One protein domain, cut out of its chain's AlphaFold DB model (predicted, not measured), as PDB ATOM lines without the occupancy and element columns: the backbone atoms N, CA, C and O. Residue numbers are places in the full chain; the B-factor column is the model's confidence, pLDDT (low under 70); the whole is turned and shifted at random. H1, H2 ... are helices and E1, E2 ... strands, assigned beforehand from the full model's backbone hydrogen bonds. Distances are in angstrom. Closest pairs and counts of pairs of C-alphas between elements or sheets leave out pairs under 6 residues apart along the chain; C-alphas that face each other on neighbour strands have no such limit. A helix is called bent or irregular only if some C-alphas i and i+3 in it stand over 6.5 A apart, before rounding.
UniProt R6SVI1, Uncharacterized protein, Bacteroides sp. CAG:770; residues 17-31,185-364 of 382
ATOM      1  N   TYR A  17      19.937  68.134   4.640       93.69
ATOM      2  CA  TYR A  17      19.443  68.701   5.886       93.69
ATOM      3  C   TYR A  17      19.198  67.597   6.926       93.69
ATOM      4  O   TYR A  17      18.867  66.474   6.535       93.69
ATOM      5  N   PRO A  18      19.223  67.906   8.236       94.50
ATOM      6  CA  PRO A  18      19.669  69.177   8.809       94.50
ATOM      7  C   PRO A  18      21.172  69.388   8.584       94.50
ATOM      8  O   PRO A  18      21.952  68.443   8.671       94.50
ATOM      9  N   GLU A  19      21.574  70.627   8.320       93.94
ATOM     10  CA  GLU A  19      22.988  70.998   8.251       93.94
ATOM     11  C   GLU A  19      23.420  71.546   9.610       93.94
ATOM     12  O   GLU A  19      22.722  72.376  10.189       93.94
ATOM     13  N   ILE A  20      24.550  71.083  10.144       94.88
ATOM     14  CA  ILE A  20      25.028  71.497  11.467       94.88
ATOM     15  C   ILE A  20      26.507  71.819  11.383       94.88
ATOM     16  O   ILE A  20      27.330  70.943  11.111       94.88
ATOM     17  N   TYR A  21      26.842  73.063  11.696       95.38
ATOM     18  CA  TYR A  21      28.204  73.567  11.691       95.38
ATOM     19  C   TYR A  21      28.555  74.069  13.081       95.38
ATOM     20  O   TYR A  21      27.828  74.869  13.668       95.38
ATOM     21  N   SER A  22      29.669  73.574  13.614       95.44
ATOM     22  CA  SER A  22      30.177  74.049  14.897       95.44
ATOM     23  C   SER A  22      31.244  75.115  14.689       95.44
ATOM     24  O   SER A  22      32.032  75.009  13.746       95.44
ATOM     25  N   SER A  23      31.314  76.093  15.587       95.31
ATOM     26  CA  SER A  23      32.351  77.120  15.581       95.31
ATOM     27  C   SER A  23      33.747  76.490  15.651       95.31
ATOM     28  O   SER A  23      33.934  75.367  16.153       95.31
ATOM     29  N   GLU A  24      34.756  77.213  15.162       93.50
ATOM     30  CA  GLU A  24      36.145  76.744  15.220       93.50
ATOM     31  C   GLU A  24      36.595  76.498  16.668       93.50
ATOM     32  O   GLU A  24      37.280  75.513  16.966       93.50
ATOM     33  N   GLU A  25      36.157  77.348  17.601       93.88
ATOM     34  CA  GLU A  25      36.454  77.220  19.024       93.88
ATOM     35  C   GLU A  25      35.830  75.964  19.620       93.88
ATOM     36  O   GLU A  25      36.543  75.178  20.255       93.88
ATOM     37  N   VAL A  26      34.526  75.745  19.427       95.19
ATOM     38  CA  VAL A  26      33.841  74.564  19.970       95.19
ATOM     39  C   VAL A  26      34.445  73.291  19.393       95.19
ATOM     40  O   VAL A  26      34.821  72.391  20.152       95.19
ATOM     41  N   SER A  27      34.648  73.246  18.077       95.38
ATOM     42  CA  SER A  27      35.297  72.124  17.390       95.38
ATOM     43  C   SER A  27      36.696  71.852  17.952       95.38
ATOM     44  O   SER A  27      37.034  70.714  18.306       95.38
ATOM     45  N   GLY A  28      37.500  72.903  18.126       96.00
ATOM     46  CA  GLY A  28      38.833  72.823  18.709       96.00
ATOM     47  C   GLY A  28      38.819  72.291  20.142       96.00
ATOM     48  O   GLY A  28      39.593  71.391  20.481       96.00
ATOM     49  N   LEU A  29      37.921  72.790  20.996       96.44
ATOM     50  CA  LEU A  29      37.781  72.358  22.392       96.44
ATOM     51  C   LEU A  29      37.325  70.901  22.504       96.44
ATOM     52  O   LEU A  29      37.883  70.145  23.307       96.44
ATOM     53  N   LEU A  30      36.373  70.487  21.668       95.75
ATOM     54  CA  LEU A  30      35.885  69.112  21.599       95.75
ATOM     55  C   LEU A  30      36.931  68.137  21.045       95.75
ATOM     56  O   LEU A  30      36.828  66.938  21.296       95.75
ATOM     57  N   CYS A  31      37.981  68.613  20.374       95.38
ATOM     58  CA  CYS A  31      39.108  67.782  19.948       95.38
ATOM     59  C   CYS A  31      40.195  67.626  21.025       95.38
ATOM     60  O   CYS A  31      40.935  66.634  21.010       95.38
ATOM     61  N   VAL A 185      16.655  94.511  15.978       87.19
ATOM     62  CA  VAL A 185      15.910  95.407  15.099       87.19
ATOM     63  C   VAL A 185      14.543  95.670  15.722       87.19
ATOM     64  O   VAL A 185      13.793  94.734  16.007       87.19
ATOM     65  N   GLU A 186      14.228  96.947  15.955       74.56
ATOM     66  CA  GLU A 186      12.926  97.378  16.493       74.56
ATOM     67  C   GLU A 186      11.840  97.517  15.408       74.56
ATOM     68  O   GLU A 186      10.658  97.543  15.736       74.56
ATOM     69  N   ASN A 187      12.217  97.583  14.123       61.12
ATOM     70  CA  ASN A 187      11.293  97.814  13.007       61.12
ATOM     71  C   ASN A 187      10.786  96.522  12.345       61.12
ATOM     72  O   ASN A 187      11.552  95.598  12.071       61.12
ATOM     73  N   GLU A 188       9.502  96.543  11.979       55.69
ATOM     74  CA  GLU A 188       8.741  95.510  11.248       55.69
ATOM     75  C   GLU A 188       9.218  95.268   9.797       55.69
ATOM     76  O   GLU A 188       8.681  94.404   9.111       55.69
ATOM     77  N   ASP A 189      10.232  95.997   9.317       58.59
ATOM     78  CA  ASP A 189      10.706  95.930   7.924       58.59
ATOM     79  C   ASP A 189      11.565  94.686   7.611       58.59
ATOM     80  O   ASP A 189      11.943  94.466   6.457       58.59
ATOM     81  N   VAL A 190      11.885  93.856   8.612       66.12
ATOM     82  CA  VAL A 190      12.527  92.555   8.370       66.12
ATOM     83  C   VAL A 190      11.457  91.586   7.882       66.12
ATOM     84  O   VAL A 190      10.583  91.161   8.636       66.12
ATOM     85  N   LYS A 191      11.515  91.258   6.593       68.44
ATOM     86  CA  LYS A 191      10.602  90.304   5.967       68.44
ATOM     87  C   LYS A 191      10.838  88.914   6.560       68.44
ATOM     88  O   LYS A 191      11.861  88.312   6.264       68.44
ATOM     89  N   LYS A 192       9.875  88.426   7.341       75.19
ATOM     90  CA  LYS A 192       9.904  87.089   7.944       75.19
ATOM     91  C   LYS A 192       9.144  86.071   7.102       75.19
ATOM     92  O   LYS A 192       8.077  86.373   6.555       75.19
ATOM     93  N   GLY A 193       9.688  84.869   7.021       75.81
ATOM     94  CA  GLY A 193       9.053  83.672   6.500       75.81
ATOM     95  C   GLY A 193       7.938  83.159   7.413       75.81
ATOM     96  O   GLY A 193       7.890  83.399   8.620       75.81
ATOM     97  N   VAL A 194       7.002  82.417   6.822       84.19
ATOM     98  CA  VAL A 194       5.831  81.864   7.528       84.19
ATOM     99  C   VAL A 194       6.229  80.773   8.530       84.19
ATOM    100  O   VAL A 194       5.584  80.595   9.566       84.19
ATOM    101  N   SER A 195       7.286  80.030   8.217       91.25
ATOM    102  CA  SER A 195       7.871  78.992   9.063       91.25
ATOM    103  C   SER A 195       8.630  79.556  10.265       91.25
ATOM    104  O   SER A 195       8.593  78.935  11.326       91.25
ATOM    105  N   GLU A 196       9.250  80.734  10.136       91.94
ATOM    106  CA  GLU A 196      10.028  81.377  11.200       91.94
ATOM    107  C   GLU A 196       9.174  81.653  12.433       91.94
ATOM    108  O   GLU A 196       9.503  81.214  13.533       91.94
ATOM    109  N   GLU A 197       8.035  82.330  12.264       90.12
ATOM    110  CA  GLU A 197       7.147  82.643  13.387       90.12
ATOM    111  C   GLU A 197       6.525  81.374  13.983       90.12
ATOM    112  O   GLU A 197       6.401  81.242  15.204       90.12
ATOM    113  N   TYR A 198       6.168  80.406  13.137       93.19
ATOM    114  CA  TYR A 198       5.670  79.113  13.597       93.19
ATOM    115  C   TYR A 198       6.691  78.400  14.492       93.19
ATOM    116  O   TYR A 198       6.343  77.961  15.591       93.19
ATOM    117  N   PHE A 199       7.946  78.309  14.052       96.19
ATOM    118  CA  PHE A 199       8.983  77.584  14.776       96.19
ATOM    119  C   PHE A 199       9.514  78.361  15.983       96.19
ATOM    120  O   PHE A 199       9.752  77.760  17.029       96.19
ATOM    121  N   TYR A 200       9.601  79.692  15.895       95.50
ATOM    122  CA  TYR A 200       9.922  80.572  17.022       95.50
ATOM    123  C   TYR A 200       9.026  80.293  18.231       95.50
ATOM    124  O   TYR A 200       9.518  80.111  19.345       95.50
ATOM    125  N   ASN A 201       7.711  80.200  18.008       93.50
ATOM    126  CA  ASN A 201       6.749  79.926  19.073       93.50
ATOM    127  C   ASN A 201       6.989  78.557  19.730       93.50
ATOM    128  O   ASN A 201       6.918  78.448  20.950       93.50
ATOM    129  N   LEU A 202       7.325  77.529  18.944       95.75
ATOM    130  CA  LEU A 202       7.656  76.201  19.474       95.75
ATOM    131  C   LEU A 202       8.968  76.196  20.263       95.75
ATOM    132  O   LEU A 202       9.085  75.519  21.284       95.75
ATOM    133  N   LEU A 203       9.965  76.947  19.799       96.12
ATOM    134  CA  LEU A 203      11.240  77.076  20.492       96.12
ATOM    135  C   LEU A 203      11.075  77.792  21.835       96.12
ATOM    136  O   LEU A 203      11.735  77.392  22.793       96.12
ATOM    137  N   CYS A 204      10.190  78.792  21.934       95.12
ATOM    138  CA  CYS A 204       9.932  79.538  23.174       95.12
ATOM    139  C   CYS A 204       9.464  78.649  24.337       95.12
ATOM    140  O   CYS A 204       9.727  78.969  25.496       95.12
ATOM    141  N   ASP A 205       8.830  77.511  24.046       93.00
ATOM    142  CA  ASP A 205       8.446  76.528  25.066       93.00
ATOM    143  C   ASP A 205       9.651  75.738  25.618       93.00
ATOM    144  O   ASP A 205       9.556  75.081  26.658       93.00
ATOM    145  N   VAL A 206      10.793  75.779  24.924       93.38
ATOM    146  CA  VAL A 206      11.986  74.971  25.204       93.38
ATOM    147  C   VAL A 206      13.165  75.810  25.693       93.38
ATOM    148  O   VAL A 206      13.831  75.411  26.652       93.38
ATOM    149  N   PHE A 207      13.455  76.936  25.041       94.81
ATOM    150  CA  PHE A 207      14.595  77.792  25.369       94.81
ATOM    151  C   PHE A 207      14.119  79.164  25.838       94.81
ATOM    152  O   PHE A 207      13.130  79.700  25.351       94.81
ATOM    153  N   SER A 208      14.837  79.749  26.795       91.12
ATOM    154  CA  SER A 208      14.429  81.023  27.401       91.12
ATOM    155  C   SER A 208      14.934  82.256  26.650       91.12
ATOM    156  O   SER A 208      14.317  83.310  26.754       91.12
ATOM    157  N   ASN A 209      16.042  82.142  25.912       94.19
ATOM    158  CA  ASN A 209      16.630  83.255  25.163       94.19
ATOM    159  C   ASN A 209      16.638  82.909  23.675       94.19
ATOM    160  O   ASN A 209      17.593  82.312  23.171       94.19
ATOM    161  N   ILE A 210      15.552  83.258  22.998       95.31
ATOM    162  CA  ILE A 210      15.403  83.099  21.555       95.31
ATOM    163  C   ILE A 210      14.993  84.443  20.984       95.31
ATOM    164  O   ILE A 210      14.181  85.152  21.578       95.31
ATOM    165  N   TYR A 211      15.536  84.768  19.822       93.50
ATOM    166  CA  TYR A 211      15.281  86.022  19.138       93.50
ATOM    167  C   TYR A 211      15.014  85.744  17.664       93.50
ATOM    168  O   TYR A 211      15.732  84.969  17.048       93.50
ATOM    169  N   ASN A 212      14.000  86.387  17.096       92.56
ATOM    170  CA  ASN A 212      13.682  86.339  15.663       92.56
ATOM    171  C   ASN A 212      13.744  87.741  15.031       92.56
ATOM    172  O   ASN A 212      13.034  88.054  14.079       92.56
ATOM    173  N   ASN A 213      14.488  88.646  15.664       91.69
ATOM    174  CA  ASN A 213      14.653  90.045  15.280       91.69
ATOM    175  C   ASN A 213      16.109  90.502  15.463       91.69
ATOM    176  O   ASN A 213      16.373  91.682  15.694       91.69
ATOM    177  N   ALA A 214      17.044  89.551  15.418       92.88
ATOM    178  CA  ALA A 214      18.467  89.821  15.515       92.88
ATOM    179  C   ALA A 214      19.054  90.121  14.128       92.88
ATOM    180  O   ALA A 214      18.580  89.620  13.109       92.88
ATOM    181  N   ARG A 215      20.119  90.916  14.099       93.94
ATOM    182  CA  ARG A 215      20.984  91.103  12.934       93.94
ATOM    183  C   ARG A 215      22.444  91.032  13.353       93.94
ATOM    184  O   ARG A 215      22.805  91.498  14.432       93.94
ATOM    185  N   VAL A 216      23.285  90.486  12.489       95.19
ATOM    186  CA  VAL A 216      24.718  90.313  12.729       95.19
ATOM    187  C   VAL A 216      25.490  91.214  11.762       95.19
ATOM    188  O   VAL A 216      25.302  91.074  10.550       95.19
ATOM    189  N   PRO A 217      26.316  92.161  12.243       94.50
ATOM    190  CA  PRO A 217      27.091  93.050  11.377       94.50
ATOM    191  C   PRO A 217      28.108  92.298  10.504       94.50
ATOM    192  O   PRO A 217      28.860  91.458  10.992       94.50
ATOM    193  N   VAL A 218      28.179  92.641   9.214       92.94
ATOM    194  CA  VAL A 218      29.127  92.079   8.235       92.94
ATOM    195  C   VAL A 218      29.686  93.206   7.367       92.94
ATOM    196  O   VAL A 218      29.121  93.580   6.334       92.94
ATOM    197  N   GLY A 219      30.808  93.791   7.790       90.75
ATOM    198  CA  GLY A 219      31.369  94.971   7.131       90.75
ATOM    199  C   GLY A 219      30.384  96.145   7.164       90.75
ATOM    200  O   GLY A 219      30.071  96.649   8.233       90.75
ATOM    201  N   ASN A 220      29.890  96.565   5.995       91.44
ATOM    202  CA  ASN A 220      28.889  97.639   5.863       91.44
ATOM    203  C   ASN A 220      27.451  97.113   5.671       91.44
ATOM    204  O   ASN A 220      26.563  97.882   5.309       91.44
ATOM    205  N   SER A 221      27.235  95.807   5.835       92.12
ATOM    206  CA  SER A 221      25.939  95.140   5.689       92.12
ATOM    207  C   SER A 221      25.607  94.338   6.952       92.12
ATOM    208  O   SER A 221      26.345  94.380   7.935       92.12
ATOM    209  N   PHE A 222      24.504  93.595   6.918       92.81
ATOM    210  CA  PHE A 222      24.084  92.700   7.989       92.81
ATOM    211  C   PHE A 222      23.640  91.353   7.425       92.81
ATOM    212  O   PHE A 222      23.040  91.297   6.349       92.81
ATOM    213  N   TYR A 223      23.887  90.287   8.183       94.50
ATOM    214  CA  TYR A 223      23.096  89.065   8.084       94.50
ATOM    215  C   TYR A 223      21.907  89.138   9.037       94.50
ATOM    216  O   TYR A 223      21.993  89.740  10.108       94.50
ATOM    217  N   TYR A 224      20.809  88.509   8.638       93.25
ATOM    218  CA  TYR A 224      19.589  88.395   9.425       93.25
ATOM    219  C   TYR A 224      19.352  86.906   9.658       93.25
ATOM    220  O   TYR A 224      18.871  86.247   8.743       93.25
ATOM    221  N   PRO A 225      19.782  86.364  10.810       94.62
ATOM    222  CA  PRO A 225      19.356  85.046  11.259       94.62
ATOM    223  C   PRO A 225      17.837  84.956  11.281       94.62
ATOM    224  O   PRO A 225      17.195  85.861  11.826       94.62
ATOM    225  N   ASP A 226      17.281  83.854  10.789       95.38
ATOM    226  CA  ASP A 226      15.851  83.581  10.971       95.38
ATOM    227  C   ASP A 226      15.529  83.506  12.469       95.38
ATOM    228  O   ASP A 226      14.581  84.111  12.983       95.38
ATOM    229  N   LEU A 227      16.368  82.766  13.202       96.38
ATOM    230  CA  LEU A 227      16.242  82.539  14.630       96.38
ATOM    231  C   LEU A 227      17.623  82.498  15.286       96.38
ATOM    232  O   LEU A 227      18.546  81.842  14.814       96.38
ATOM    233  N   LEU A 228      17.754  83.151  16.435       96.88
ATOM    234  CA  LEU A 228      18.968  83.149  17.239       96.88
ATOM    235  C   LEU A 228      18.673  82.590  18.627       96.88
ATOM    236  O   LEU A 228      17.844  83.139  19.352       96.88
ATOM    237  N   ILE A 229      19.376  81.531  19.024       97.19
ATOM    238  CA  ILE A 229      19.245  80.909  20.346       97.19
ATOM    239  C   ILE A 229      20.490  81.215  21.173       97.19
ATOM    240  O   ILE A 229      21.604  80.913  20.755       97.19
ATOM    241  N   CYS A 230      20.308  81.770  22.371       94.75
ATOM    242  CA  CYS A 230      21.386  82.087  23.311       94.75
ATOM    243  C   CYS A 230      21.283  81.226  24.581       94.75
ATOM    244  O   CYS A 230      20.775  81.660  25.619       94.75
ATOM    245  N   GLU A 231      21.793  79.998  24.530       92.75
ATOM    246  CA  GLU A 231      21.669  79.034  25.627       92.75
ATOM    247  C   GLU A 231      23.014  78.816  26.323       92.75
ATOM    248  O   GLU A 231      23.954  78.264  25.752       92.75
ATOM    249  N   LYS A 232      23.110  79.239  27.592       89.88
ATOM    250  CA  LYS A 232      24.309  79.065  28.439       89.88
ATOM    251  C   LYS A 232      25.603  79.482  27.719       89.88
ATOM    252  O   LYS A 232      26.588  78.753  27.753       89.88
ATOM    253  N   GLY A 233      25.572  80.635  27.047       90.25
ATOM    254  CA  GLY A 233      26.699  81.234  26.317       90.25
ATOM    255  C   GLY A 233      27.108  80.536  25.014       90.25
ATOM    256  O   GLY A 233      28.082  80.957  24.385       90.25
ATOM    257  N   LEU A 234      26.369  79.512  24.579       93.31
ATOM    258  CA  LEU A 234      26.328  79.123  23.171       93.31
ATOM    259  C   LEU A 234      25.356  80.043  22.441       93.31
ATOM    260  O   LEU A 234      24.275  80.332  22.958       93.31
ATOM    261  N   ILE A 235      25.752  80.484  21.251       95.94
ATOM    262  CA  ILE A 235      24.890  81.247  20.357       95.94
ATOM    263  C   ILE A 235      24.727  80.433  19.090       95.94
ATOM    264  O   ILE A 235      25.722  80.093  18.454       95.94
ATOM    265  N   ILE A 236      23.485  80.097  18.775       97.50
ATOM    266  CA  ILE A 236      23.136  79.243  17.650       97.50
ATOM    267  C   ILE A 236      22.289  80.059  16.688       97.50
ATOM    268  O   ILE A 236      21.208  80.521  17.051       97.50
ATOM    269  N   ASP A 237      22.810  80.222  15.485       97.94
ATOM    270  CA  ASP A 237      22.097  80.688  14.307       97.94
ATOM    271  C   ASP A 237      21.289  79.511  13.747       97.94
ATOM    272  O   ASP A 237      21.848  78.497  13.320       97.94
ATOM    273  N   VAL A 238      19.966  79.602  13.855       98.12
ATOM    274  CA  VAL A 238      19.032  78.598  13.351       98.12
ATOM    275  C   VAL A 238      18.361  79.152  12.106       98.12
ATOM    276  O   VAL A 238      17.707  80.188  12.167       98.12
ATOM    277  N   GLU A 239      18.504  78.426  11.007       97.75
ATOM    278  CA  GLU A 239      18.066  78.840   9.674       97.75
ATOM    279  C   GLU A 239      17.026  77.865   9.133       97.75
ATOM    280  O   GLU A 239      17.130  76.648   9.328       97.75
ATOM    281  N   ILE A 240      16.019  78.403   8.458       96.81
ATOM    282  CA  ILE A 240      14.911  77.670   7.872       96.81
ATOM    283  C   ILE A 240      14.942  77.890   6.364       96.81
ATOM    284  O   ILE A 240      14.355  78.815   5.812       96.81
ATOM    285  N   ASP A 241      15.595  76.967   5.676       95.88
ATOM    286  CA  ASP A 241      15.837  77.065   4.251       95.88
ATOM    287  C   ASP A 241      14.557  76.766   3.474       95.88
ATOM    288  O   ASP A 241      13.974  75.677   3.535       95.88
ATOM    289  N   GLU A 242      14.141  77.736   2.673       93.44
ATOM    290  CA  GLU A 242      13.028  77.596   1.750       93.44
ATOM    291  C   GLU A 242      13.554  77.361   0.332       93.44
ATOM    292  O   GLU A 242      14.573  77.929  -0.078       93.44
ATOM    293  N   PRO A 243      12.859  76.553  -0.485       93.50
ATOM    294  CA  PRO A 243      13.337  76.280  -1.831       93.50
ATOM    295  C   PRO A 243      13.348  77.514  -2.726       93.50
ATOM    296  O   PRO A 243      14.182  77.623  -3.624       93.50
ATOM    297  N   TYR A 244      12.440  78.447  -2.477       91.69
ATOM    298  CA  TYR A 244      12.292  79.667  -3.245       91.69
ATOM    299  C   TYR A 244      11.624  80.759  -2.409       91.69
ATOM    300  O   TYR A 244      10.812  80.482  -1.517       91.69
ATOM    301  N   ALA A 245      11.928  82.008  -2.751       87.44
ATOM    302  CA  ALA A 245      11.341  83.184  -2.137       87.44
ATOM    303  C   ALA A 245       9.841  83.264  -2.456       87.44
ATOM    304  O   ALA A 245       9.438  83.266  -3.619       87.44
ATOM    305  N   GLY A 246       8.997  83.369  -1.427       79.94
ATOM    306  CA  GLY A 246       7.541  83.354  -1.609       79.94
ATOM    307  C   GLY A 246       6.986  84.554  -2.388       79.94
ATOM    308  O   GLY A 246       5.914  84.480  -2.959       79.94
ATOM    309  N   ASN A 247       7.691  85.683  -2.470       79.38
ATOM    310  CA  ASN A 247       7.175  86.856  -3.188       79.38
ATOM    311  C   ASN A 247       7.263  86.733  -4.712       79.38
ATOM    312  O   ASN A 247       6.427  87.319  -5.397       79.38
ATOM    313  N   ASP A 248       8.270  86.041  -5.244       82.94
ATOM    314  CA  ASP A 248       8.528  86.023  -6.687       82.94
ATOM    315  C   ASP A 248       9.019  84.678  -7.246       82.94
ATOM    316  O   ASP A 248       9.318  84.583  -8.436       82.94
ATOM    317  N   GLY A 249       9.108  83.643  -6.405       85.25
ATOM    318  CA  GLY A 249       9.527  82.299  -6.791       85.25
ATOM    319  C   GLY A 249      11.029  82.136  -7.026       85.25
ATOM    320  O   GLY A 249      11.446  81.066  -7.466       85.25
ATOM    321  N   THR A 250      11.852  83.156  -6.756       90.00
ATOM    322  CA  THR A 250      13.300  83.082  -7.000       90.00
ATOM    323  C   THR A 250      13.958  82.018  -6.106       90.00
ATOM    324  O   THR A 250      13.763  82.060  -4.892       90.00
ATOM    325  N   PRO A 251      14.759  81.082  -6.651       91.88
ATOM    326  CA  PRO A 251      15.557  80.147  -5.850       91.88
ATOM    327  C   PRO A 251      16.566  80.865  -4.940       91.88
ATOM    328  O   PRO A 251      17.278  81.747  -5.417       91.88
ATOM    329  N   ILE A 252      16.669  80.455  -3.669       90.25
ATOM    330  CA  ILE A 252      17.515  81.133  -2.661       90.25
ATOM    331  C   ILE A 252      18.498  80.200  -1.926       90.25
ATOM    332  O   ILE A 252      19.691  80.478  -1.954       90.25
ATOM    333  N   HIS A 253      18.065  79.053  -1.386       93.75
ATOM    334  CA  HIS A 253      18.924  78.150  -0.588       93.75
ATOM    335  C   HIS A 253      19.220  76.833  -1.305       93.75
ATOM    336  O   HIS A 253      18.704  75.776  -0.945       93.75
ATOM    337  N   TYR A 254      19.979  76.879  -2.394       93.94
ATOM    338  CA  TYR A 254      20.199  75.714  -3.253       93.94
ATOM    339  C   TYR A 254      21.655  75.254  -3.269       93.94
ATOM    340  O   TYR A 254      22.574  75.994  -2.923       93.94
ATOM    341  N   VAL A 255      21.861  74.026  -3.743       94.12
ATOM    342  CA  VAL A 255      23.183  73.540  -4.144       94.12
ATOM    343  C   VAL A 255      23.373  73.655  -5.650       94.12
ATOM    344  O   VAL A 255      22.436  73.484  -6.438       94.12
ATOM    345  N   GLU A 256      24.603  73.932  -6.058       90.56
ATOM    346  CA  GLU A 256      24.998  73.972  -7.460       90.56
ATOM    347  C   GLU A 256      26.324  73.250  -7.683       90.56
ATOM    348  O   GLU A 256      27.211  73.265  -6.826       90.56
ATOM    349  N   ASP A 257      26.438  72.607  -8.843       88.19
ATOM    350  CA  ASP A 257      27.670  71.972  -9.291       88.19
ATOM    351  C   ASP A 257      28.609  73.038  -9.869       88.19
ATOM    352  O   ASP A 257      28.338  73.645 -10.911       88.19
ATOM    353  N   LYS A 258      29.727  73.255  -9.178       84.56
ATOM    354  CA  LYS A 258      30.847  74.060  -9.651       84.56
ATOM    355  C   LYS A 258      32.029  73.144  -9.924       84.56
ATOM    356  O   LYS A 258      32.736  72.738  -9.006       84.56
ATOM    357  N   TYR A 259      32.285  72.883 -11.204       86.38
ATOM    358  CA  TYR A 259      33.446  72.111 -11.668       86.38
ATOM    359  C   TYR A 259      33.507  70.668 -11.125       86.38
ATOM    360  O   TYR A 259      34.594  70.150 -10.873       86.38
ATOM    361  N   GLY A 260      32.358  70.008 -10.965       83.31
ATOM    362  CA  GLY A 260      32.238  68.656 -10.416       83.31
ATOM    363  C   GLY A 260      32.140  68.611  -8.889       83.31
ATOM    364  O   GLY A 260      32.240  67.528  -8.313       83.31
ATOM    365  N   ILE A 261      31.977  69.763  -8.228       83.44
ATOM    366  CA  ILE A 261      31.861  69.889  -6.772       83.44
ATOM    367  C   ILE A 261      30.534  70.573  -6.447       83.44
ATOM    368  O   ILE A 261      30.296  71.719  -6.834       83.44
ATOM    369  N   TRP A 262      29.674  69.877  -5.708       85.44
ATOM    370  CA  TRP A 262      28.428  70.444  -5.203       85.44
ATOM    371  C   TRP A 262      28.726  71.408  -4.059       85.44
ATOM    372  O   TRP A 262      29.326  71.029  -3.059       85.44
ATOM    373  N   THR A 263      28.302  72.659  -4.211       87.25
ATOM    374  CA  THR A 263      28.493  73.711  -3.204       87.25
ATOM    375  C   THR A 263      27.155  74.314  -2.815       87.25
ATOM    376  O   THR A 263      26.295  74.521  -3.675       87.25
ATOM    377  N   SER A 264      26.975  74.581  -1.522       91.44
ATOM    378  CA  SER A 264      25.818  75.322  -1.024       91.44
ATOM    379  C   SER A 264      25.961  76.806  -1.362       91.44
ATOM    380  O   SER A 264      27.045  77.377  -1.220       91.44
ATOM    381  N   ALA A 265      24.870  77.452  -1.779       90.88
ATOM    382  CA  ALA A 265      24.827  78.907  -1.929       90.88
ATOM    383  C   ALA A 265      25.078  79.640  -0.592       90.88
ATOM    384  O   ALA A 265      25.542  80.781  -0.590       90.88
ATOM    385  N   ASP A 266      24.842  78.958   0.534       93.75
ATOM    386  CA  ASP A 266      24.931  79.501   1.892       93.75
ATOM    387  C   ASP A 266      26.328  79.332   2.535       93.75
ATOM    388  O   ASP A 266      26.555  79.774   3.660       93.75
ATOM    389  N   GLU A 267      27.295  78.725   1.835       93.19
ATOM    390  CA  GLU A 267      28.604  78.339   2.398       93.19
ATOM    391  C   GLU A 267      29.360  79.518   3.035       93.19
ATOM    392  O   GLU A 267      29.814  79.446   4.176       93.19
ATOM    393  N   ASN A 268      29.442  80.653   2.333       94.25
ATOM    394  CA  ASN A 268      30.131  81.845   2.842       94.25
ATOM    395  C   ASN A 268      29.472  82.401   4.112       94.25
ATOM    396  O   ASN A 268      30.163  82.917   4.990       94.25
ATOM    397  N   ARG A 269      28.141  82.292   4.208       95.25
ATOM    398  CA  ARG A 269      27.385  82.693   5.393       95.25
ATOM    399  C   ARG A 269      27.754  81.768   6.553       95.25
ATOM    400  O   ARG A 269      28.170  82.256   7.598       95.25
ATOM    401  N   ASN A 270      27.718  80.451   6.348       96.12
ATOM    402  CA  ASN A 270      28.082  79.470   7.377       96.12
ATOM    403  C   ASN A 270      29.519  79.679   7.893       96.12
ATOM    404  O   ASN A 270      29.746  79.693   9.105       96.12
ATOM    405  N   ILE A 271      30.483  79.921   6.995       96.25
ATOM    406  CA  ILE A 271      31.878  80.232   7.354       96.25
ATOM    407  C   ILE A 271      31.961  81.518   8.184       96.25
ATOM    408  O   ILE A 271      32.678  81.570   9.186       96.25
ATOM    409  N   PHE A 272      31.228  82.565   7.800       96.69
ATOM    410  CA  PHE A 272      31.206  83.811   8.561       96.69
ATOM    411  C   PHE A 272      30.715  83.575   9.995       96.69
ATOM    412  O   PHE A 272      31.422  83.912  10.940       96.69
ATOM    413  N   PHE A 273      29.556  82.941  10.176       97.12
ATOM    414  CA  PHE A 273      28.997  82.694  11.508       97.12
ATOM    415  C   PHE A 273      29.927  81.824  12.371       97.12
ATOM    416  O   PHE A 273      30.256  82.194  13.501       97.12
ATOM    417  N   THR A 274      30.427  80.715  11.823       96.69
ATOM    418  CA  THR A 274      31.292  79.779  12.566       96.69
ATOM    419  C   THR A 274      32.653  80.359  12.944       96.69
ATOM    420  O   THR A 274      33.144  80.082  14.038       96.69
ATOM    421  N   SER A 275      33.237  81.220  12.104       95.31
ATOM    422  CA  SER A 275      34.479  81.949  12.425       95.31
ATOM    423  C   SER A 275      34.285  83.090  13.432       95.31
ATOM    424  O   SER A 275      35.257  83.574  14.008       95.31
ATOM    425  N   HIS A 276      33.039  83.511  13.681       94.44
ATOM    426  CA  HIS A 276      32.687  84.531  14.676       94.44
ATOM    427  C   HIS A 276      32.071  83.920  15.947       94.44
ATOM    428  O   HIS A 276      31.485  84.625  16.770       94.44
ATOM    429  N   GLY A 277      32.237  82.610  16.146       93.94
ATOM    430  CA  GLY A 277      31.848  81.922  17.374       93.94
ATOM    431  C   GLY A 277      30.352  81.615  17.492       93.94
ATOM    432  O   GLY A 277      29.886  81.374  18.612       93.94
ATOM    433  N   PHE A 278      29.605  81.657  16.389       97.12
ATOM    434  CA  PHE A 278      28.253  81.113  16.324       97.12
ATOM    435  C   PHE A 278      28.309  79.634  15.934       97.12
ATOM    436  O   PHE A 278      29.140  79.215  15.129       97.12
ATOM    437  N   GLU A 279      27.387  78.852  16.474       96.94
ATOM    438  CA  GLU A 279      27.029  77.554  15.910       96.94
ATOM    439  C   GLU A 279      25.931  77.783  14.862       96.94
ATOM    440  O   GLU A 279      25.125  78.696  15.024       96.94
ATOM    441  N   VAL A 280      25.870  76.971  13.808       97.75
ATOM    442  CA  VAL A 280      24.844  77.092  12.758       97.75
ATOM    443  C   VAL A 280      24.079  75.782  12.642       97.75
ATOM    444  O   VAL A 280      24.688  74.720  12.513       97.75
ATOM    445  N   ILE A 281      22.748  75.848  12.665       97.69
ATOM    446  CA  ILE A 281      21.859  74.711  12.412       97.69
ATOM    447  C   ILE A 281      20.841  75.121  11.348       97.69
ATOM    448  O   ILE A 281      20.009  75.987  11.599       97.69
ATOM    449  N   ARG A 282      20.874  74.484  10.175       97.25
ATOM    450  CA  ARG A 282      19.924  74.738   9.082       97.25
ATOM    451  C   ARG A 282      18.953  73.575   8.936       97.25
ATOM    452  O   ARG A 282      19.375  72.419   8.839       97.25
ATOM    453  N   PHE A 283      17.667  73.880   8.865       97.25
ATOM    454  CA  PHE A 283      16.601  72.943   8.523       97.25
ATOM    455  C   PHE A 283      15.969  73.351   7.201       97.25
ATOM    456  O   PHE A 283      15.958  74.528   6.871       97.25
ATOM    457  N   SER A 284      15.374  72.414   6.465       96.50
ATOM    458  CA  SER A 284      14.432  72.807   5.417       96.50
ATOM    459  C   SER A 284      13.100  73.245   6.026       96.50
ATOM    460  O   SER A 284      12.660  72.719   7.052       96.50
ATOM    461  N   GLU A 285      12.391  74.144   5.347       96.25
ATOM    462  CA  GLU A 285      11.022  74.522   5.720       96.25
ATOM    463  C   GLU A 285      10.099  73.293   5.850       96.25
ATOM    464  O   GLU A 285       9.262  73.201   6.752       96.25
ATOM    465  N   GLU A 286      10.283  72.309   4.969       95.38
ATOM    466  CA  GLU A 286       9.545  71.049   4.991       95.38
ATOM    467  C   GLU A 286       9.779  70.265   6.294       95.38
ATOM    468  O   GLU A 286       8.814  69.784   6.891       95.38
ATOM    469  N   GLN A 287      11.024  70.182   6.788       96.12
ATOM    470  CA  GLN A 287      11.327  69.550   8.080       96.12
ATOM    471  C   GLN A 287      10.635  70.279   9.234       96.12
ATOM    472  O   GLN A 287      10.057  69.627  10.102       96.12
ATOM    473  N   ILE A 288      10.634  71.616   9.219       96.62
ATOM    474  CA  ILE A 288       9.993  72.424  10.261       96.62
ATOM    475  C   ILE A 288       8.486  72.151  10.337       96.62
ATOM    476  O   ILE A 288       7.947  72.010  11.433       96.62
ATOM    477  N   PHE A 289       7.788  72.046   9.202       95.31
ATOM    478  CA  PHE A 289       6.341  71.805   9.217       95.31
ATOM    479  C   PHE A 289       5.947  70.342   9.425       95.31
ATOM    480  O   PHE A 289       4.936  70.083  10.082       95.31
ATOM    481  N   LEU A 290       6.694  69.391   8.860       94.50
ATOM    482  CA  LEU A 290       6.340  67.968   8.921       94.50
ATOM    483  C   LEU A 290       6.893  67.264  10.165       94.50
ATOM    484  O   LEU A 290       6.268  66.321  10.651       94.50
ATOM    485  N   HIS A 291       8.026  67.733  10.691       95.19
ATOM    486  CA  HIS A 291       8.775  67.113  11.790       95.19
ATOM    487  C   HIS A 291       9.298  68.145  12.816       95.19
ATOM    488  O   HIS A 291      10.487  68.144  13.161       95.19
ATOM    489  N   PRO A 292       8.444  69.058  13.329       95.06
ATOM    490  CA  PRO A 292       8.884  70.129  14.225       95.06
ATOM    491  C   PRO A 292       9.517  69.604  15.517       95.06
ATOM    492  O   PRO A 292      10.469  70.196  16.024       95.06
ATOM    493  N   GLN A 293       9.005  68.496  16.063       94.31
ATOM    494  CA  GLN A 293       9.496  67.947  17.327       94.31
ATOM    495  C   GLN A 293      10.912  67.386  17.178       94.31
ATOM    496  O   GLN A 293      11.764  67.637  18.025       94.31
ATOM    497  N   GLU A 294      11.178  66.689  16.078       94.12
ATOM    498  CA  GLU A 294      12.499  66.171  15.746       94.12
ATOM    499  C   GLU A 294      13.507  67.310  15.537       94.12
ATOM    500  O   GLU A 294      14.636  67.219  16.019       94.12
ATOM    501  N   CYS A 295      13.098  68.417  14.905       95.56
ATOM    502  CA  CYS A 295      13.939  69.611  14.765       95.56
ATOM    503  C   CYS A 295      14.286  70.233  16.131       95.56
ATOM    504  O   CYS A 295      15.440  70.584  16.381       95.56
ATOM    505  N   LEU A 296      13.316  70.321  17.053       95.44
ATOM    506  CA  LEU A 296      13.566  70.778  18.427       95.44
ATOM    507  C   LEU A 296      14.545  69.861  19.164       95.44
ATOM    508  O   LEU A 296      15.430  70.338  19.878       95.44
ATOM    509  N   ASP A 297      14.373  68.549  19.022       93.81
ATOM    510  CA  ASP A 297      15.199  67.571  19.718       93.81
ATOM    511  C   ASP A 297      16.643  67.593  19.206       93.81
ATOM    512  O   ASP A 297      17.560  67.544  20.023       93.81
ATOM    513  N   ILE A 298      16.863  67.843  17.911       95.12
ATOM    514  CA  ILE A 298      18.201  68.088  17.344       95.12
ATOM    515  C   ILE A 298      18.902  69.258  18.021       95.12
ATOM    516  O   ILE A 298      20.043  69.120  18.464       95.12
ATOM    517  N   ILE A 299      18.232  70.407  18.133       96.19
ATOM    518  CA  ILE A 299      18.832  71.597  18.749       96.19
ATOM    519  C   ILE A 299      19.164  71.305  20.222       96.19
ATOM    520  O   ILE A 299      20.260  71.622  20.691       96.19
ATOM    521  N   LYS A 300      18.258  70.646  20.960       94.81
ATOM    522  CA  LYS A 300      18.498  70.257  22.363       94.81
ATOM    523  C   LYS A 300      19.677  69.299  22.493       94.81
ATOM    524  O   LYS A 300      20.541  69.508  23.343       94.81
ATOM    525  N   GLU A 301      19.710  68.239  21.690       94.44
ATOM    526  CA  GLU A 301      20.773  67.234  21.709       94.44
ATOM    527  C   GLU A 301      22.120  67.849  21.351       94.44
ATOM    528  O   GLU A 301      23.125  67.538  21.998       94.44
ATOM    529  N   TYR A 302      22.138  68.767  20.384       95.88
ATOM    530  CA  TYR A 302      23.319  69.532  20.018       95.88
ATOM    531  C   TYR A 302      23.838  70.350  21.209       95.88
ATOM    532  O   TYR A 302      24.971  70.140  21.655       95.88
ATOM    533  N   VAL A 303      22.989  71.198  21.805       95.62
ATOM    534  CA  VAL A 303      23.334  72.012  22.985       95.62
ATOM    535  C   VAL A 303      23.836  71.135  24.136       95.62
ATOM    536  O   VAL A 303      24.888  71.401  24.723       95.62
ATOM    537  N   LEU A 304      23.112  70.064  24.468       95.12
ATOM    538  CA  LEU A 304      23.476  69.149  25.553       95.12
ATOM    539  C   LEU A 304      24.805  68.436  25.280       95.12
ATOM    540  O   LEU A 304      25.617  68.267  26.197       95.12
ATOM    541  N   SER A 305      25.055  68.034  24.034       95.44
ATOM    542  CA  SER A 305      26.303  67.389  23.627       95.44
ATOM    543  C   SER A 305      27.482  68.338  23.797       95.44
ATOM    544  O   SER A 305      28.420  68.009  24.528       95.44
ATOM    545  N   VAL A 306      27.395  69.546  23.235       95.94
ATOM    546  CA  VAL A 306      28.455  70.555  23.347       95.94
ATOM    547  C   VAL A 306      28.717  70.888  24.816       95.94
ATOM    548  O   VAL A 306      29.834  70.719  25.301       95.94
ATOM    549  N   LEU A 307      27.687  71.248  25.586       95.12
ATOM    550  CA  LEU A 307      27.850  71.621  26.999       95.12
ATOM    551  C   LEU A 307      28.324  70.464  27.898       95.12
ATOM    552  O   LEU A 307      28.836  70.695  28.997       95.12
ATOM    553  N   SER A 308      28.178  69.210  27.460       95.38
ATOM    554  CA  SER A 308      28.716  68.036  28.158       95.38
ATOM    555  C   SER A 308      30.133  67.648  27.724       95.38
ATOM    556  O   SER A 308      30.716  66.738  28.319       95.38
ATOM    557  N   GLY A 309      30.727  68.354  26.754       95.50
ATOM    558  CA  GLY A 309      32.041  68.030  26.195       95.50
ATOM    559  C   GLY A 309      32.025  66.845  25.226       95.50
ATOM    560  O   GLY A 309      33.089  66.294  24.916       95.50
ATOM    561  N   CYS A 310      30.837  66.437  24.780       94.50
ATOM    562  CA  CYS A 310      30.631  65.409  23.771       94.50
ATOM    563  C   CYS A 310      30.664  66.034  22.375       94.50
ATOM    564  O   CYS A 310      30.165  67.133  22.162       94.50
ATOM    565  N   VAL A 311      31.216  65.297  21.412       91.06
ATOM    566  CA  VAL A 311      31.033  65.639  19.997       91.06
ATOM    567  C   VAL A 311      29.573  65.340  19.647       91.06
ATOM    568  O   VAL A 311      29.165  64.192  19.871       91.06
ATOM    569  N   PRO A 312      28.794  66.317  19.149       87.25
ATOM    570  CA  PRO A 312      27.426  66.075  18.710       87.25
ATOM    571  C   PRO A 312      27.394  64.958  17.668       87.25
ATOM    572  O   PRO A 312      28.153  64.971  16.699       87.25
ATOM    573  N   LYS A 313      26.544  63.957  17.893       80.38
ATOM    574  CA  LYS A 313      26.289  62.870  16.945       80.38
ATOM    575  C   LYS A 313      24.827  62.932  16.566       80.38
ATOM    576  O   LYS A 313      23.983  62.386  17.263       80.38
ATOM    577  N   VAL A 314      24.551  63.643  15.489       66.50
ATOM    578  CA  VAL A 314      23.191  63.876  15.024       66.50
ATOM    579  C   VAL A 314      22.847  62.750  14.049       66.50
ATOM    580  O   VAL A 314      23.049  62.854  12.844       66.50
ATOM    581  N   GLU A 315      22.435  61.601  14.591       66.25
ATOM    582  CA  GLU A 315      21.990  60.446  13.800       66.25
ATOM    583  C   GLU A 315      20.462  60.474  13.638       66.25
ATOM    584  O   GLU A 315      19.738  59.826  14.391       66.25
ATOM    585  N   HIS A 316      19.947  61.176  12.622       66.12
ATOM    586  CA  HIS A 316      18.498  61.213  12.358       66.12
ATOM    587  C   HIS A 316      18.158  60.770  10.943       66.12
ATOM    588  O   HIS A 316      17.705  61.558  10.121       66.12
ATOM    589  N   ARG A 317      18.315  59.468  10.673       61.88
ATOM    590  CA  ARG A 317      18.042  58.858   9.355       61.88
ATOM    591  C   ARG A 317      16.660  59.185   8.774       61.88
ATOM    592  O   ARG A 317      16.527  59.212   7.560       61.88
ATOM    593  N   ASN A 318      15.663  59.442   9.622       70.06
ATOM    594  CA  ASN A 318      14.292  59.730   9.189       70.06
ATOM    595  C   ASN A 318      14.033  61.213   8.891       70.06
ATOM    596  O   ASN A 318      12.988  61.526   8.335       70.06
ATOM    597  N   LEU A 319      14.958  62.105   9.259       84.50
ATOM    598  CA  LEU A 319      14.862  63.538   8.987       84.50
ATOM    599  C   LEU A 319      15.779  63.961   7.829       84.50
ATOM    600  O   LEU A 319      15.658  65.078   7.345       84.50
ATOM    601  N   VAL A 320      16.683  63.086   7.366       86.38
ATOM    602  CA  VAL A 320      17.642  63.415   6.304       86.38
ATOM    603  C   VAL A 320      16.915  63.736   4.999       86.38
ATOM    604  O   VAL A 320      16.304  62.858   4.389       86.38
ATOM    605  N   LEU A 321      17.034  64.984   4.543       91.06
ATOM    606  CA  LEU A 321      16.443  65.458   3.292       91.06
ATOM    607  C   LEU A 321      17.537  66.006   2.375       91.06
ATOM    608  O   LEU A 321      18.313  66.867   2.772       91.06
ATOM    609  N   LYS A 322      17.609  65.518   1.134       92.50
ATOM    610  CA  LYS A 322      18.585  66.011   0.152       92.50
ATOM    611  C   LYS A 322      18.326  67.484  -0.168       92.50
ATOM    612  O   LYS A 322      17.218  67.827  -0.580       92.50
ATOM    613  N   LYS A 323      19.356  68.329  -0.043       93.75
ATOM    614  CA  LYS A 323      19.258  69.743  -0.420       93.75
ATOM    615  C   LYS A 323      18.992  69.853  -1.923       93.75
ATOM    616  O   LYS A 323      19.546  69.103  -2.734       93.75
ATOM    617  N   TRP A 324      18.075  70.737  -2.298       95.06
ATOM    618  CA  TRP A 324      17.620  70.869  -3.679       95.06
ATOM    619  C   TRP A 324      18.609  71.663  -4.531       95.06
ATOM    620  O   TRP A 324      19.329  72.538  -4.054       95.06
ATOM    621  N   THR A 325      18.610  71.373  -5.829       95.06
ATOM    622  CA  THR A 325      19.355  72.161  -6.813       95.06
ATOM    623  C   THR A 325      18.580  73.418  -7.201       95.06
ATOM    624  O   THR A 325      17.363  73.497  -7.003       95.06
ATOM    625  N   LYS A 326      19.255  74.384  -7.829       93.25
ATOM    626  CA  LYS A 326      18.609  75.595  -8.366       93.25
ATOM    627  C   LYS A 326      17.463  75.280  -9.338       93.25
ATOM    628  O   LYS A 326      16.392  75.886  -9.275       93.25
ATOM    629  N   ASP A 327      17.669  74.297 -10.212       91.81
ATOM    630  CA  ASP A 327      16.657  73.839 -11.172       91.81
ATOM    631  C   ASP A 327      15.449  73.212 -10.460       91.81
ATOM    632  O   ASP A 327      14.297  73.474 -10.816       91.81
ATOM    633  N   GLN A 328      15.700  72.412  -9.418       94.31
ATOM    634  CA  GLN A 328      14.641  71.785  -8.632       94.31
ATOM    635  C   GLN A 328      13.809  72.832  -7.881       94.31
ATOM    636  O   GLN A 328      12.580  72.771  -7.927       94.31
ATOM    637  N   ALA A 329      14.463  73.821  -7.269       94.19
ATOM    638  CA  ALA A 329      13.815  74.971  -6.645       94.19
ATOM    639  C   ALA A 329      12.940  75.758  -7.634       94.19
ATOM    640  O   ALA A 329      11.774  76.020  -7.345       94.19
ATOM    641  N   SER A 330      13.455  76.051  -8.833       91.44
ATOM    642  CA  SER A 330      12.713  76.769  -9.885       91.44
ATOM    643  C   SER A 330      11.459  76.004 -10.322       91.44
ATOM    644  O   SER A 330      10.376  76.569 -10.482       91.44
ATOM    645  N   LYS A 331      11.578  74.680 -10.477       93.06
ATOM    646  CA  LYS A 331      10.443  73.807 -10.799       93.06
ATOM    647  C   LYS A 331       9.416  73.782  -9.670       93.06
ATOM    648  O   LYS A 331       8.215  73.830  -9.929       93.06
ATOM    649  N   TRP A 332       9.877  73.703  -8.427       93.94
ATOM    650  CA  TRP A 332       9.020  73.710  -7.248       93.94
ATOM    651  C   TRP A 332       8.297  75.038  -7.044       93.94
ATOM    652  O   TRP A 332       7.126  75.005  -6.672       93.94
ATOM    653  N   ALA A 333       8.927  76.168  -7.365       90.75
ATOM    654  CA  ALA A 333       8.279  77.475  -7.381       90.75
ATOM    655  C   ALA A 333       7.107  77.495  -8.371       90.75
ATOM    656  O   ALA A 333       5.972  77.786  -7.994       90.75
ATOM    657  N   TYR A 334       7.342  77.061  -9.615       87.81
ATOM    658  CA  TYR A 334       6.290  76.957 -10.633       87.81
ATOM    659  C   TYR A 334       5.132  76.039 -10.202       87.81
ATOM    660  O   TYR A 334       3.962  76.328 -10.454       87.81
ATOM    661  N   GLN A 335       5.445  74.934  -9.522       90.31
ATOM    662  CA  GLN A 335       4.462  73.968  -9.020       90.31
ATOM    663  C   GLN A 335       3.814  74.376  -7.688       90.31
ATOM    664  O   GLN A 335       2.923  73.668  -7.215       90.31
ATOM    665  N   ARG A 336       4.251  75.485  -7.079       88.25
ATOM    666  CA  ARG A 336       3.871  75.914  -5.726       88.25
ATOM    667  C   ARG A 336       4.046  74.807  -4.686       88.25
ATOM    668  O   ARG A 336       3.151  74.535  -3.885       88.25
ATOM    669  N   PHE A 337       5.195  74.140  -4.727       92.56
ATOM    670  CA  PHE A 337       5.492  72.958  -3.920       92.56
ATOM    671  C   PHE A 337       5.323  73.190  -2.411       92.56
ATOM    672  O   PHE A 337       4.817  72.299  -1.731       92.56
ATOM    673  N   ARG A 338       5.628  74.393  -1.894       91.56
ATOM    674  CA  ARG A 338       5.422  74.753  -0.475       91.56
ATOM    675  C   ARG A 338       3.982  74.495  -0.004       91.56
ATOM    676  O   ARG A 338       3.759  74.033   1.111       91.56
ATOM    677  N   ASN A 339       2.981  74.650  -0.880       89.56
ATOM    678  CA  ASN A 339       1.569  74.396  -0.548       89.56
ATOM    679  C   ASN A 339       1.245  72.924  -0.239       89.56
ATOM    680  O   ASN A 339       0.148  72.630   0.241       89.56
ATOM    681  N   THR A 340       2.159  71.996  -0.540       92.06
ATOM    682  CA  THR A 340       1.968  70.564  -0.277       92.06
ATOM    683  C   THR A 340       2.198  70.194   1.187       92.06
ATOM    684  O   THR A 340       1.543  69.271   1.670       92.06
ATOM    685  N   TYR A 341       3.051  70.936   1.901       93.00
ATOM    686  CA  TYR A 341       3.388  70.675   3.305       93.00
ATOM    687  C   TYR A 341       3.053  71.831   4.254       93.00
ATOM    688  O   TYR A 341       2.819  71.588   5.436       93.00
ATOM    689  N   VAL A 342       2.947  73.075   3.770       91.25
ATOM    690  CA  VAL A 342       2.548  74.201   4.625       91.25
ATOM    691  C   VAL A 342       1.093  74.014   5.082       91.25
ATOM    692  O   VAL A 342       0.196  73.850   4.242       91.25
ATOM    693  N   PRO A 343       0.802  74.080   6.397       90.94
ATOM    694  CA  PRO A 343      -0.552  73.929   6.918       90.94
ATOM    695  C   PRO A 343      -1.537  74.917   6.285       90.94
ATOM    696  O   PRO A 343      -1.265  76.112   6.219       90.94
ATOM    697  N   ARG A 344      -2.739  74.454   5.907       86.88
ATOM    698  CA  ARG A 344      -3.769  75.286   5.236       86.88
ATOM    699  C   ARG A 344      -4.046  76.627   5.917       86.88
ATOM    700  O   ARG A 344      -4.262  77.616   5.231       86.88
ATOM    701  N   LYS A 345      -4.022  76.661   7.254       87.69
ATOM    702  CA  LYS A 345      -4.238  77.880   8.052       87.69
ATOM    703  C   LYS A 345      -3.160  78.957   7.837       87.69
ATOM    704  O   LYS A 345      -3.419  80.115   8.123       87.69
ATOM    705  N   LEU A 346      -1.976  78.563   7.367       86.31
ATOM    706  CA  LEU A 346      -0.832  79.433   7.097       86.31
ATOM    707  C   LEU A 346      -0.626  79.683   5.598       86.31
ATOM    708  O   LEU A 346       0.049  80.636   5.231       86.31
ATOM    709  N   GLN A 347      -1.238  78.883   4.717       80.69
ATOM    710  CA  GLN A 347      -1.075  79.042   3.267       80.69
ATOM    711  C   GLN A 347      -1.504  80.429   2.771       80.69
ATOM    712  O   GLN A 347      -0.901  80.947   1.839       80.69
ATOM    713  N   SER A 348      -2.486  81.078   3.407       76.06
ATOM    714  CA  SER A 348      -2.898  82.443   3.046       76.06
ATOM    715  C   SER A 348      -1.776  83.478   3.174       76.06
ATOM    716  O   SER A 348      -1.831  84.499   2.500       76.06
ATOM    717  N   LEU A 349      -0.768  83.215   4.012       75.50
ATOM    718  CA  LEU A 349       0.411  84.070   4.181       75.50
ATOM    719  C   LEU A 349       1.433  83.880   3.048       75.50
ATOM    720  O   LEU A 349       2.241  84.766   2.798       75.50
ATOM    721  N   ILE A 350       1.356  82.753   2.336       73.69
ATOM    722  CA  ILE A 350       2.202  82.428   1.183       73.69
ATOM    723  C   ILE A 350       1.498  82.798  -0.133       73.69
ATOM    724  O   ILE A 350       2.146  83.180  -1.091       73.69
ATOM    725  N   MET A 351       0.161  82.770  -0.200       57.03
ATOM    726  CA  MET A 351      -0.629  82.846  -1.446       57.03
ATOM    727  C   MET A 351      -0.534  84.137  -2.293       57.03
ATOM    728  O   MET A 351      -1.144  84.182  -3.362       57.03
ATOM    729  N   ASN A 352       0.246  85.144  -1.893       54.41
ATOM    730  CA  ASN A 352       0.509  86.355  -2.687       54.41
ATOM    731  C   ASN A 352       1.780  86.247  -3.561       54.41
ATOM    732  O   ASN A 352       2.399  87.263  -3.873       54.41
ATOM    733  N   GLU A 353       2.181  85.032  -3.954       58.34
ATOM    734  CA  GLU A 353       3.360  84.808  -4.802       58.34
ATOM    735  C   GLU A 353       3.144  85.394  -6.210       58.34
ATOM    736  O   GLU A 353       2.274  84.944  -6.967       58.34
ATOM    737  N   GLY A 354       3.937  86.406  -6.578       55.81
ATOM    738  CA  GLY A 354       4.015  86.913  -7.944       55.81
ATOM    739  C   GLY A 354       4.644  85.848  -8.837       55.81
ATOM    740  O   GLY A 354       5.775  85.431  -8.612       55.81
ATOM    741  N   VAL A 355       3.910  85.362  -9.838       53.53
ATOM    742  CA  VAL A 355       4.378  84.234 -10.653       53.53
ATOM    743  C   VAL A 355       5.253  84.744 -11.796       53.53
ATOM    744  O   VAL A 355       4.737  85.317 -12.755       53.53
ATOM    745  N   LYS A 356       6.562  84.489 -11.710       63.44
ATOM    746  CA  LYS A 356       7.468  84.474 -12.868       63.44
ATOM    747  C   LYS A 356       7.345  83.133 -13.604       63.44
ATOM    748  O   LYS A 356       7.033  82.100 -13.006       63.44
ATOM    749  N   THR A 357       7.556  83.137 -14.911       68.56
ATOM    750  CA  THR A 357       7.620  81.928 -15.741       68.56
ATOM    751  C   THR A 357       8.837  81.070 -15.373       68.56
ATOM    752  O   THR A 357       9.815  81.557 -14.812       68.56
ATOM    753  N   TYR A 358       8.802  79.774 -15.703       68.19
ATOM    754  CA  TYR A 358       9.925  78.868 -15.425       68.19
ATOM    755  C   TYR A 358      11.237  79.335 -16.077       68.19
ATOM    756  O   TYR A 358      12.295  79.240 -15.458       68.19
ATOM    757  N   ASP A 359      11.166  79.875 -17.298       71.12
ATOM    758  CA  ASP A 359      12.345  80.380 -18.003       71.12
ATOM    759  C   ASP A 359      12.904  81.646 -17.335       71.12
ATOM    760  O   ASP A 359      14.118  81.748 -17.158       71.12
ATOM    761  N   GLU A 360      12.042  82.557 -16.867       74.25
ATOM    762  CA  GLU A 360      12.456  83.733 -16.084       74.25
ATOM    763  C   GLU A 360      13.109  83.337 -14.748       74.25
ATOM    764  O   GLU A 360      14.088  83.955 -14.333       74.25
ATOM    765  N   LEU A 361      12.607  82.290 -14.083       71.62
ATOM    766  CA  LEU A 361      13.174  81.781 -12.828       71.62
ATOM    767  C   LEU A 361      14.525  81.084 -13.028       71.62
ATOM    768  O   LEU A 361      15.422  81.218 -12.194       71.62
ATOM    769  N   ARG A 362      14.679  80.342 -14.130       69.12
ATOM    770  CA  ARG A 362      15.886  79.558 -14.410       69.12
ATOM    771  C   ARG A 362      17.024  80.401 -14.978       69.12
ATOM    772  O   ARG A 362      18.170  80.222 -14.569       69.12
ATOM    773  N   TYR A 363      16.717  81.290 -15.921       72.50
ATOM    774  CA  TYR A 363      17.715  82.016 -16.712       72.50
ATOM    775  C   TYR A 363      17.797  83.516 -16.387       72.50
ATOM    776  O   TYR A 363      18.672  84.201 -16.908       72.50
ATOM    777  N   GLY A 364      16.920  84.044 -15.524       63.22
ATOM    778  CA  GLY A 364      16.823  85.484 -15.282       63.22
ATOM    779  C   GLY A 364      16.362  86.259 -16.526       63.22
ATOM    780  O   GLY A 364      15.988  85.683 -17.545       63.22
TER     781      GLY A 364
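AT A GLANCE: This is residues 17 to 31 and 185 to 364 of the 382 residues of an uncharacterized protein of Bacteroides sp. CAG:770 (UniProt R6SVI1). A twisted sheet of four strands makes the core, with H2 and H5 over one face and H3 over the other, and a group of small helices, H6 to H9, lies beyond the end of the sheet where E5 and E8 finish. Two small strand hairpins, E2 with E3 and E6 with E7, lie outside this sheet. The printed part has 195 residues with nine named helices and eight named strands, in the order E1 H1 H2 E2 E3 E4 E5 E6 E7 H3 E8 H4 H5 H6 H7 H8 H9. The sheet's order is E1, E8, E5, E4, mixed, and the class is mixed, helices and strands. The whole is compact, with a radius of gyration of the C-alphas of 17.0 A and spans of 50 by 42 by 41 A.

HOW THE PARTS SIT: E1, residues 19 to 21, is an edge strand and the antiparallel neighbour of E8, residues 279 to 284, with N 19 and O 282 within hydrogen-bond range at 2.9 A. E8 is parallel to E5, residues 234 to 241, with N 239 and O 281 2.9 A apart. E5 forms an antiparallel hairpin with E4, residues 227 to 231, the other edge strand, with N 236 and O 229 2.9 A apart. The sheet is twisted, its C-alphas up to 4.2 A off the best plane. H1, residues 24 to 31, only grazes it with residues 24 to 27. H2, residues 194 to 204, runs along the strands over E5, at 20 degrees on the local plane and a height over the sheet of 9.5 A; their closest C-alphas, Glu 196 and Ile 240, are 7.0 A apart. H5, residues 292 to 307, is on the same face, over E8 and E5, at a height of 9.3 A. H3, residues 267 to 275, is on the opposite face, over E8 and only just over E1, where 3 of its C-alphas fall, at a height of 9.4 A. H4, residues 285 to 290, is on the sheet and touches H2 at a steep tilt of 62 degrees, the closest C-alphas being Ser 195 and Glu 285, 6.4 A. In the hairpin of E2, residues 214 to 218, and E3, residues 221 to 223, N 216 and O 223 are 2.8 A apart; the closest C-alphas of E2 and E4, Ala 214 and Leu 228, are 6.9 A apart. In the hairpin of E6, residues 255 to 258, and E7, residues 261 to 264, N 256 and O 263 are 3.0 A apart. H6, residues 326 to 334, touches H9, residues 358 to 364, with Ser 330 and Leu 361 closest, their C-alphas 5.8 A apart. H7, residues 337 to 340, is close to but not clearly touching H8, residues 344 to 350, the closest C-alphas being Asn 339 and Gln 347, 6.6 A. H8 and H2 only just touch, with 3 pairs of C-alphas within 8 A, Val 194 and Leu 349 closest at 6.7 A. Every O i to N i+4 pair is within hydrogen-bond range in H1, H3, H4, H5, H6 and H9, against 5 of 7 in H2 and 0 of 3 in H8, where 3 of 4 O i to N i+3 pairs are; H7 is too short for an i+4 pair.

IN THESE COORDINATES: E1 begins at C-alpha 19, (22.988, 70.998, 8.251). From first to last C-alpha, H2 measures 16.3 A, E5 21.7 A, E8 17.1 A and H5 22.9 A. H8 is irregular, but only just: C-alphas 345 and 348 are 6.9 A apart. H9 ends at C-alpha 364, (16.823, 85.484, -15.282).

THE WHOLE: The C-alphas farthest apart, Ser 308 and Thr 357, are 50.6 A apart. Residues 32 to 184 are not printed, and C-alphas 31 and 185 are 36.4 A apart across the cut. The long links are E5 to E6 and H5 to H6. The mean pLDDT of the printed part is 88.8, with residues 187 to 191, 314 to 317, 351 to 358, 362 and 364 under 70.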